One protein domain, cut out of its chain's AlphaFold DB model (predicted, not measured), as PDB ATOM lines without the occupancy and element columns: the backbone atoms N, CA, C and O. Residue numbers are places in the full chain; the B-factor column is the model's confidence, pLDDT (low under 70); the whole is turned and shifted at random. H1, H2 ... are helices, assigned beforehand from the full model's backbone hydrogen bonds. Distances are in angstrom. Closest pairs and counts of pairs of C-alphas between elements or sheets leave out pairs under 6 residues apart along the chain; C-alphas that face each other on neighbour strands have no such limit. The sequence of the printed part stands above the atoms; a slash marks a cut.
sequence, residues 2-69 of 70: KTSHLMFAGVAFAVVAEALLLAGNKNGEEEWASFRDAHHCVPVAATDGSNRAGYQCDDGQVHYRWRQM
ATOM      1  N   LYS A   2      -6.819  37.482 -31.058       61.59
ATOM      2  CA  LYS A   2      -7.605  38.094 -32.162       61.59
ATOM      3  C   LYS A   2      -8.911  37.362 -32.527       61.59
ATOM      4  O   LYS A   2      -9.902  38.008 -32.836       61.59
ATOM      5  N   THR A   3      -8.928  36.034 -32.446       67.62
ATOM      6  CA  THR A   3     -10.111  35.208 -32.750       67.62
ATOM      7  C   THR A   3     -11.239  35.373 -31.734       67.62
ATOM      8  O   THR A   3     -12.402  35.400 -32.119       67.62
ATOM      9  N   SER A   4     -10.915  35.561 -30.453       69.00
ATOM     10  CA  SER A   4     -11.913  35.763 -29.399       69.00
ATOM     11  C   SER A   4     -12.701  37.058 -29.604       69.00
ATOM     12  O   SER A   4     -13.918  37.051 -29.471       69.00
ATOM     13  N   HIS A   5     -12.046  38.152 -30.008       73.56
ATOM     14  CA  HIS A   5     -12.731  39.423 -30.283       73.56
ATOM     15  C   HIS A   5     -13.707  39.332 -31.464       73.56
ATOM     16  O   HIS A   5     -14.779  39.924 -31.406       73.56
ATOM     17  N   LEU A   6     -13.368  38.555 -32.499       76.75
ATOM     18  CA  LEU A   6     -14.268  38.304 -33.630       76.75
ATOM     19  C   LEU A   6     -15.492  37.481 -33.209       76.75
ATOM     20  O   LEU A   6     -16.604  37.793 -33.625       76.75
ATOM     21  N   MET A   7     -15.309  36.480 -32.343       78.69
ATOM     22  CA  MET A   7     -16.430  35.713 -31.789       78.69
ATOM     23  C   MET A   7     -17.340  36.584 -30.915       78.69
ATOM     24  O   MET A   7     -18.554  36.560 -31.096       78.69
ATOM     25  N   PHE A   8     -16.774  37.403 -30.022       85.94
ATOM     26  CA  PHE A   8     -17.562  38.325 -29.195       85.94
ATOM     27  C   PHE A   8     -18.330  39.351 -30.036       85.94
ATOM     28  O   PHE A   8     -19.499  39.603 -29.757       85.94
ATOM     29  N   ALA A   9     -17.713  39.899 -31.087       87.31
ATOM     30  CA  ALA A   9     -18.386  40.819 -32.002       87.31
ATOM     31  C   ALA A   9     -19.548  40.144 -32.750       87.31
ATOM     32  O   ALA A   9     -20.624  40.728 -32.860       87.31
ATOM     33  N   GLY A  10     -19.360  38.902 -33.209       91.25
ATOM     34  CA  GLY A  10     -20.416  38.132 -33.868       91.25
ATOM     35  C   GLY A  10     -21.607  37.849 -32.948       91.25
ATOM     36  O   GLY A  10     -22.752  38.058 -33.342       91.25
ATOM     37  N   VAL A  11     -21.344  37.445 -31.701       91.69
ATOM     38  CA  VAL A  11     -22.401  37.211 -30.703       91.69
ATOM     39  C   VAL A  11     -23.128  38.511 -30.359       91.69
ATOM     40  O   VAL A  11     -24.355  38.535 -30.341       91.69
ATOM     41  N   ALA A  12     -22.398  39.607 -30.141       91.88
ATOM     42  CA  ALA A  12     -23.004  40.907 -29.862       91.88
ATOM     43  C   ALA A  12     -23.912  41.373 -31.010       91.88
ATOM     44  O   ALA A  12     -25.016  41.856 -30.765       91.88
ATOM     45  N   PHE A  13     -23.485  41.177 -32.262       93.94
ATOM     46  CA  PHE A  13     -24.301  41.503 -33.429       93.94
ATOM     47  C   PHE A  13     -25.597  40.687 -33.476       93.94
ATOM     48  O   PHE A  13     -26.663  41.260 -33.696       93.94
ATOM     49  N   ALA A  14     -25.527  39.377 -33.227       92.69
ATOM     50  CA  ALA A  14     -26.708  38.515 -33.210       92.69
ATOM     51  C   ALA A  14     -27.725  38.956 -32.143       92.69
ATOM     52  O   ALA A  14     -28.908  39.095 -32.446       92.69
ATOM     53  N   VAL A  15     -27.255  39.267 -30.929       94.81
ATOM     54  CA  VAL A  15     -28.112  39.754 -29.834       94.81
ATOM     55  C   VAL A  15     -28.794  41.074 -30.202       94.81
ATOM     56  O   VAL A  15     -29.993  41.233 -29.980       94.81
ATOM     57  N   VAL A  16     -28.056  42.020 -30.792       95.25
ATOM     58  CA  VAL A  16     -28.625  43.307 -31.226       95.25
ATOM     59  C   VAL A  16     -29.656  43.107 -32.336       95.25
ATOM     60  O   VAL A  16     -30.734  43.695 -32.275       95.25
ATOM     61  N   ALA A  17     -29.359  42.266 -33.328       93.56
ATOM     62  CA  ALA A  17     -30.286  41.973 -34.417       93.56
ATOM     63  C   ALA A  17     -31.602  41.374 -33.894       93.56
ATOM     64  O   ALA A  17     -32.684  41.808 -34.290       93.56
ATOM     65  N   GLU A  18     -31.524  40.428 -32.960       92.00
ATOM     66  CA  GLU A  18     -32.702  39.797 -32.363       92.00
ATOM     67  C   GLU A  18     -33.519  40.781 -31.513       92.00
ATOM     68  O   GLU A  18     -34.745  40.837 -31.636       92.00
ATOM     69  N   ALA A  19     -32.854  41.637 -30.730       90.69
ATOM     70  CA  ALA A  19     -33.517  42.692 -29.968       90.69
ATOM     71  C   ALA A  19     -34.282  43.677 -30.873       90.69
ATOM     72  O   ALA A  19     -35.411  44.053 -30.555       90.69
ATOM     73  N   LEU A  20     -33.707  44.057 -32.019       90.19
ATOM     74  CA  LEU A  20     -34.369  44.930 -32.996       90.19
ATOM     75  C   LEU A  20     -35.598  44.261 -33.626       90.19
ATOM     76  O   LEU A  20     -36.645  44.898 -33.750       90.19
ATOM     77  N   LEU A  21     -35.507  42.974 -33.973       86.62
ATOM     78  CA  LEU A  21     -36.643  42.209 -34.503       86.62
ATOM     79  C   LEU A  21     -37.776  42.077 -33.474       86.62
ATOM     80  O   LEU A  21     -38.954  42.182 -33.823       86.62
ATOM     81  N   LEU A  22     -37.438  41.866 -32.201       84.50
ATOM     82  CA  LEU A  22     -38.414  41.811 -31.110       84.50
ATOM     83  C   LEU A  22     -39.087  43.168 -30.877       84.50
ATOM     84  O   LEU A  22     -40.310  43.220 -30.736       84.50
ATOM     85  N   ALA A  23     -38.318  44.259 -30.886       79.75
ATOM     86  CA  ALA A  23     -38.855  45.609 -30.741       79.75
ATOM     87  C   ALA A  23     -39.807  45.973 -31.892       79.75
ATOM     88  O   ALA A  23     -40.919  46.436 -31.644       79.75
ATOM     89  N   GLY A  24     -39.421  45.688 -33.141       79.88
ATOM     90  CA  GLY A  24     -40.279  45.922 -34.307       79.88
ATOM     91  C   GLY A  24     -41.587  45.128 -34.249       79.88
ATOM     92  O   GLY A  24     -42.656  45.670 -34.518       79.88
ATOM     93  N   ASN A  25     -41.524  43.867 -33.809       77.31
ATOM     94  CA  ASN A  25     -42.718  43.050 -33.589       77.31
ATOM     95  C   ASN A  25     -43.652  43.648 -32.531       77.31
ATOM     96  O   ASN A  25     -44.863  43.631 -32.723       77.31
ATOM     97  N   LYS A  26     -43.105  44.152 -31.418       72.31
ATOM     98  CA  LYS A  26     -43.902  44.751 -30.343       72.31
ATOM     99  C   LYS A  26     -44.652  45.995 -30.829       72.31
ATOM    100  O   LYS A  26     -45.848  46.100 -30.576       72.31
ATOM    101  N   ASN A  27     -43.981  46.874 -31.573       71.56
ATOM    102  CA  ASN A  27     -44.601  48.089 -32.110       71.56
ATOM    103  C   ASN A  27     -45.789  47.760 -33.029       71.56
ATOM    104  O   ASN A  27     -46.857  48.338 -32.864       71.56
ATOM    105  N   GLY A  28     -45.651  46.771 -33.920       75.75
ATOM    106  CA  GLY A  28     -46.754  46.365 -34.801       75.75
ATOM    107  C   GLY A  28     -47.971  45.787 -34.060       75.75
ATOM    108  O   GLY A  28     -49.096  45.877 -34.546       75.75
ATOM    109  N   GLU A  29     -47.776  45.201 -32.875       77.75
ATOM    110  CA  GLU A  29     -48.876  44.717 -32.029       77.75
ATOM    111  C   GLU A  29     -49.573  45.844 -31.262       77.75
ATOM    112  O   GLU A  29     -50.797  45.829 -31.135       77.75
ATOM    113  N   GLU A  30     -48.814  46.827 -30.773       80.44
ATOM    114  CA  GLU A  30     -49.364  48.021 -30.120       80.44
ATOM    115  C   GLU A  30     -50.144  48.897 -31.118       80.44
ATOM    116  O   GLU A  30     -51.259  49.339 -30.824       80.44
ATOM    117  N   GLU A  31     -49.621  49.074 -32.334       84.56
ATOM    118  CA  GLU A  31     -50.319  49.757 -33.431       84.56
ATOM    119  C   GLU A  31     -51.615  49.029 -33.813       84.56
ATOM    120  O   GLU A  31     -52.666  49.653 -33.941       84.56
ATOM    121  N   TRP A  32     -51.585  47.696 -33.910       85.62
ATOM    122  CA  TRP A  32     -52.797  46.920 -34.175       85.62
ATOM    123  C   TRP A  32     -53.837  47.044 -33.054       85.62
ATOM    124  O   TRP A  32     -55.025  47.200 -33.332       85.62
ATOM    125  N   ALA A  33     -53.413  46.972 -31.789       86.19
ATOM    126  CA  ALA A  33     -54.322  47.097 -30.652       86.19
ATOM    127  C   ALA A  33     -55.015  48.467 -30.638       86.19
ATOM    128  O   ALA A  33     -56.236  48.531 -30.512       86.19
ATOM    129  N   SER A  34     -54.247  49.542 -30.840       89.81
ATOM    130  CA  SER A  34     -54.798  50.899 -30.906       89.81
ATOM    131  C   SER A  34     -55.734  51.101 -32.100       89.81
ATOM    132  O   SER A  34     -56.805  51.674 -31.921       89.81
ATOM    133  N   PHE A  35     -55.402  50.567 -33.283       89.50
ATOM    134  CA  PHE A  35     -56.301  50.574 -34.442       89.50
ATOM    135  C   PHE A  35     -57.621  49.849 -34.145       89.50
ATOM    136  O   PHE A  35     -58.696  50.405 -34.358       89.50
ATOM    137  N   ARG A  36     -57.549  48.622 -33.609       90.06
ATOM    138  CA  ARG A  36     -58.729  47.806 -33.286       90.06
ATOM    139  C   ARG A  36     -59.664  48.527 -32.316       90.06
ATOM    140  O   ARG A  36     -60.877  48.510 -32.513       90.06
ATOM    141  N   ASP A  37     -59.092  49.127 -31.276       90.31
ATOM    142  CA  ASP A  37     -59.857  49.806 -30.234       90.31
ATOM    143  C   ASP A  37     -60.442  51.134 -30.752       90.31
ATOM    144  O   ASP A  37     -61.576  51.466 -30.417       90.31
ATOM    145  N   ALA A  38     -59.722  51.853 -31.623       94.25
ATOM    146  CA  ALA A  38     -60.201  53.089 -32.248       94.25
ATOM    147  C   ALA A  38     -61.339  52.867 -33.262       94.25
ATOM    148  O   ALA A  38     -62.199  53.733 -33.400       94.25
ATOM    149  N   HIS A  39     -61.349  51.718 -33.945       93.06
ATOM    150  CA  HIS A  39     -62.317  51.363 -34.991       93.06
ATOM    151  C   HIS A  39     -63.379  50.342 -34.538       93.06
ATOM    152  O   HIS A  39     -64.025  49.686 -35.362       93.06
ATOM    153  N   HIS A  40     -63.536  50.170 -33.220       92.19
ATOM    154  CA  HIS A  40     -64.532  49.295 -32.585       92.19
ATOM    155  C   HIS A  40     -64.602  47.884 -33.185       92.19
ATOM    156  O   HIS A  40     -65.684  47.314 -33.348       92.19
ATOM    157  N   CYS A  41     -63.455  47.310 -33.546       90.81
ATOM    158  CA  CYS A  41     -63.473  46.106 -34.358       90.81
ATOM    159  C   CYS A  41     -63.866  44.856 -33.557       90.81
ATOM    160  O   CYS A  41     -63.351  44.598 -32.466       90.81
ATOM    161  N   VAL A  42     -64.713  44.015 -34.151       89.56
ATOM    162  CA  VAL A  42     -65.247  42.782 -33.558       89.56
ATOM    163  C   VAL A  42     -64.764  41.565 -34.359       89.56
ATOM    164  O   VAL A  42     -64.739  41.627 -35.590       89.56
ATOM    165  N   PRO A  43     -64.378  40.442 -33.722       87.38
ATOM    166  CA  PRO A  43     -63.971  39.241 -34.451       87.38
ATOM    167  C   PRO A  43     -65.078  38.734 -35.386       87.38
ATOM    168  O   PRO A  43     -66.204  38.523 -34.938       87.38
ATOM    169  N   VAL A  44     -64.752  38.453 -36.653       85.19
ATOM    170  CA  VAL A  44     -65.714  37.909 -37.639       85.19
ATOM    171  C   VAL A  44     -66.263  36.551 -37.190       85.19
ATOM    172  O   VAL A  44     -67.453  36.285 -37.301       85.19
ATOM    173  N   ALA A  45     -65.418  35.723 -36.572       79.88
ATOM    174  CA  ALA A  45     -65.832  34.452 -35.980       79.88
ATOM    175  C   ALA A  45     -66.965  34.594 -34.945       79.88
ATOM    176  O   ALA A  45     -67.783  33.689 -34.792       79.88
ATOM    177  N   ALA A  46     -67.026  35.726 -34.232       70.88
ATOM    178  CA  ALA A  46     -68.079  35.983 -33.254       70.88
ATOM    179  C   ALA A  46     -69.414  36.374 -33.912       70.88
ATOM    180  O   ALA A  46     -70.459  36.205 -33.290       70.88
ATOM    181  N   THR A  47     -69.393  36.881 -35.149       70.19
ATOM    182  CA  THR A  47     -70.595  37.317 -35.872       70.19
ATOM    183  C   THR A  47     -71.176  36.244 -36.787       70.19
ATOM    184  O   THR A  47     -72.397  36.131 -36.858       70.19
ATOM    185  N   ASP A  48     -70.349  35.441 -37.465       71.69
ATOM    186  CA  ASP A  48     -70.814  34.419 -38.423       71.69
ATOM    187  C   ASP A  48     -70.591  32.964 -37.963       71.69
ATOM    188  O   ASP A  48     -70.983  32.028 -38.663       71.69
ATOM    189  N   GLY A  49     -69.982  32.754 -36.789       66.75
ATOM    190  CA  GLY A  49     -69.677  31.424 -36.252       66.75
ATOM    191  C   GLY A  49     -68.607  30.661 -37.041       66.75
ATOM    192  O   GLY A  49     -68.461  29.450 -36.862       66.75
ATOM    193  N   SER A  50     -67.876  31.330 -37.939       67.75
ATOM    194  CA  SER A  50     -66.824  30.721 -38.752       67.75
ATOM    195  C   SER A  50     -65.460  30.744 -38.053       67.75
ATOM    196  O   SER A  50     -65.199  31.543 -37.163       67.75
ATOM    197  N   ASN A  51     -64.525  29.905 -38.505       66.62
ATOM    198  CA  ASN A  51     -63.122  29.949 -38.061       66.62
ATOM    199  C   ASN A  51     -62.294  31.014 -38.805       66.62
ATOM    200  O   ASN A  51     -61.072  30.890 -38.908       66.62
ATOM    201  N   ARG A  52     -62.938  32.030 -39.392       69.56
ATOM    202  CA  ARG A  52     -62.227  33.075 -40.127       69.56
ATOM    203  C   ARG A  52     -61.440  33.934 -39.147       69.56
ATOM    204  O   ARG A  52     -61.994  34.524 -38.222       69.56
ATOM    205  N   ALA A  53     -60.136  34.016 -39.374       74.62
ATOM    206  CA  ALA A  53     -59.317  35.019 -38.724       74.62
ATOM    207  C   ALA A  53     -59.623  36.369 -39.382       74.62
ATOM    208  O   ALA A  53     -59.509  36.477 -40.594       74.62
ATOM    209  N   GLY A  54     -60.050  37.369 -38.616       85.38
ATOM    210  CA  GLY A  54     -60.397  38.692 -39.139       85.38
ATOM    211  C   GLY A  54     -61.250  39.478 -38.151       85.38
ATOM    212  O   GLY A  54     -61.929  38.890 -37.305       85.38
ATOM    213  N   TYR A  55     -61.198  40.801 -38.251       89.69
ATOM    214  CA  TYR A  55     -61.961  41.717 -37.410       89.69
ATOM    215  C   TYR A  55     -62.785  42.647 -38.296       89.69
ATOM    216  O   TYR A  55     -62.228  43.364 -39.121       89.69
ATOM    217  N   GLN A  56     -64.104  42.617 -38.130       90.62
ATOM    218  CA  GLN A  56     -65.018  43.565 -38.751       90.62
ATOM    219  C   GLN A  56     -64.963  44.874 -37.965       90.62
ATOM    220  O   GLN A  56     -65.269  44.874 -36.773       90.62
ATOM    221  N   CYS A  57     -64.582  45.964 -38.619       91.56
ATOM    222  CA  CYS A  57     -64.489  47.289 -38.012       91.56
ATOM    223  C   CYS A  57     -65.682  48.180 -38.401       91.56
ATOM    224  O   CYS A  57     -66.509  47.811 -39.248       91.56
ATOM    225  N   ASP A  58     -65.781  49.347 -37.761       93.44
ATOM    226  CA  ASP A  58     -66.840  50.344 -37.980       93.44
ATOM    227  C   ASP A  58     -66.796  51.041 -39.354       93.44
ATOM    228  O   ASP A  58     -67.794  51.613 -39.792       93.44
ATOM    229  N   ASP A  59     -65.687  50.909 -40.080       90.00
ATOM    230  CA  ASP A  59     -65.531  51.320 -41.478       90.00
ATOM    231  C   ASP A  59     -66.240  50.387 -42.482       90.00
ATOM    232  O   ASP A  59     -66.239  50.633 -43.692       90.00
ATOM    233  N   GLY A  60     -66.848  49.303 -41.993       87.00
ATOM    234  CA  GLY A  60     -67.519  48.303 -42.816       87.00
ATOM    235  C   GLY A  60     -66.565  47.315 -43.493       87.00
ATOM    236  O   GLY A  60     -67.038  46.431 -44.208       87.00
ATOM    237  N   GLN A  61     -65.256  47.387 -43.239       88.50
ATOM    238  CA  GLN A  61     -64.249  46.474 -43.783       88.50
ATOM    239  C   GLN A  61     -63.815  45.418 -42.758       88.50
ATOM    240  O   GLN A  61     -63.913  45.595 -41.541       88.50
ATOM    241  N   VAL A  62     -63.303  44.294 -43.271       88.31
ATOM    242  CA  VAL A  62     -62.644  43.267 -42.455       88.31
ATOM    243  C   VAL A  62     -61.139  43.474 -42.526       88.31
ATOM    244  O   VAL A  62     -60.532  43.330 -43.589       88.31
ATOM    245  N   HIS A  63     -60.537  43.751 -41.375       88.31
ATOM    246  CA  HIS A  63     -59.096  43.903 -41.225       88.31
ATOM    247  C   HIS A  63     -58.473  42.646 -40.629       88.31
ATOM    248  O   HIS A  63     -59.048  41.969 -39.770       88.31
ATOM    249  N   TYR A  64     -57.261  42.343 -41.080       80.75
ATOM    250  CA  TYR A  64     -56.515  41.168 -40.655       80.75
ATOM    251  C   TYR A  64     -55.258  41.617 -39.930       80.75
ATOM    252  O   TYR A  64     -54.458  42.389 -40.458       80.75
ATOM    253  N   ARG A  65     -55.042  41.072 -38.733       75.94
ATOM    254  CA  ARG A  65     -53.746  41.188 -38.067       75.94
ATOM    255  C   ARG A  65     -52.689  40.536 -38.958       75.94
ATOM    256  O   ARG A  65     -52.890  39.415 -39.416       75.94
ATOM    257  N   TRP A  66     -51.542  41.183 -39.153       65.50
ATOM    258  CA  TRP A  66     -50.489  40.713 -40.067       65.50
ATOM    259  C   TRP A  66     -50.041  39.253 -39.826       65.50
ATOM    260  O   TRP A  66     -49.790  38.519 -40.773       65.50
ATOM    261  N   ARG A  67     -50.020  38.777 -38.567       62.53
ATOM    262  CA  ARG A  67     -49.709  37.369 -38.219       62.53
ATOM    263  C   ARG A  67     -50.804  36.364 -38.581       62.53
ATOM    264  O   ARG A  67     -50.567  35.159 -38.524       62.53
ATOM    265  N   GLN A  68     -52.003  36.848 -38.871       60.94
ATOM    266  CA  GLN A  68     -53.169  36.048 -39.228       60.94
ATOM    267  C   GLN A  68     -53.450  36.054 -40.736       60.94
ATOM    268  O   GLN A  68     -54.365  35.359 -41.167       60.94
ATOM    269  N   MET A  69     -52.653  36.773 -41.534       52.47
ATOM    270  CA  MET A  69     -52.633  36.614 -42.987       52.47
ATOM    271  C   MET A  69     -51.936  35.286 -43.331       52.47
ATOM    272  O   MET A  69     -50.710  35.223 -43.435       52.47
TER     273      MET A  69
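Overview. This is residues 2 to 69 of the 70 residues of an uncharacterized protein of Methylomagnum ishizawai (UniProt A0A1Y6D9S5). One long, straight helix, H1, sticks out like a shaft over its residues 2 to 27, and at its other end sits a small head made mostly of loops. In that head are the short helix H2 and the unnamed stretch of residues 49 to 69, which folds back so that residues 55 to 56 pair antiparallel with residues 42 to 43, just before H2, and with residues 62 to 63. The printed part has 68 residues with two named helices, H1 then H2, and no named strand; its class is all helix. The whole is extended, with a radius of gyration of the C-alphas of 19.5 A, and spans 63 by 24 by 13 A, only just a rod.

Along the chain. Find C-alpha 2 at (-7.605, 38.094, -32.162); from there H1, residues 2 to 38, runs 54.7 A to C-alpha 38 at (-60.201, 53.089, -32.248), with x falling along the way. Go on to H2, residues 44 to 48, which ends at C-alpha 48 at (-70.814, 34.419, -38.423).

Arrangement. Between H1 and H2 you cross a tight link of 5 residues, yet the two helices are apart. Look next at residues 55 to 56: they pair antiparallel with residues 42 to 43 and also with residues 62 to 63. In H2 the O i to N i+4 pair is within hydrogen-bond range, and in H1 32 of 33 such pairs are.

Size, cuts and confidence. The C-alphas farthest apart are those of Lys 2 and Asp 48, at 63.6 A. Without residues 2 to 27, which stand free, the body of 42 residues spans 27 by 21 by 13 A. The printed part has no cut and no long link between its helices. Look in the B-factor column for low confidence, under 70, at residues 2 to 4, 49 to 52 and 66 to 69; the mean pLDDT of the printed part is 82.1.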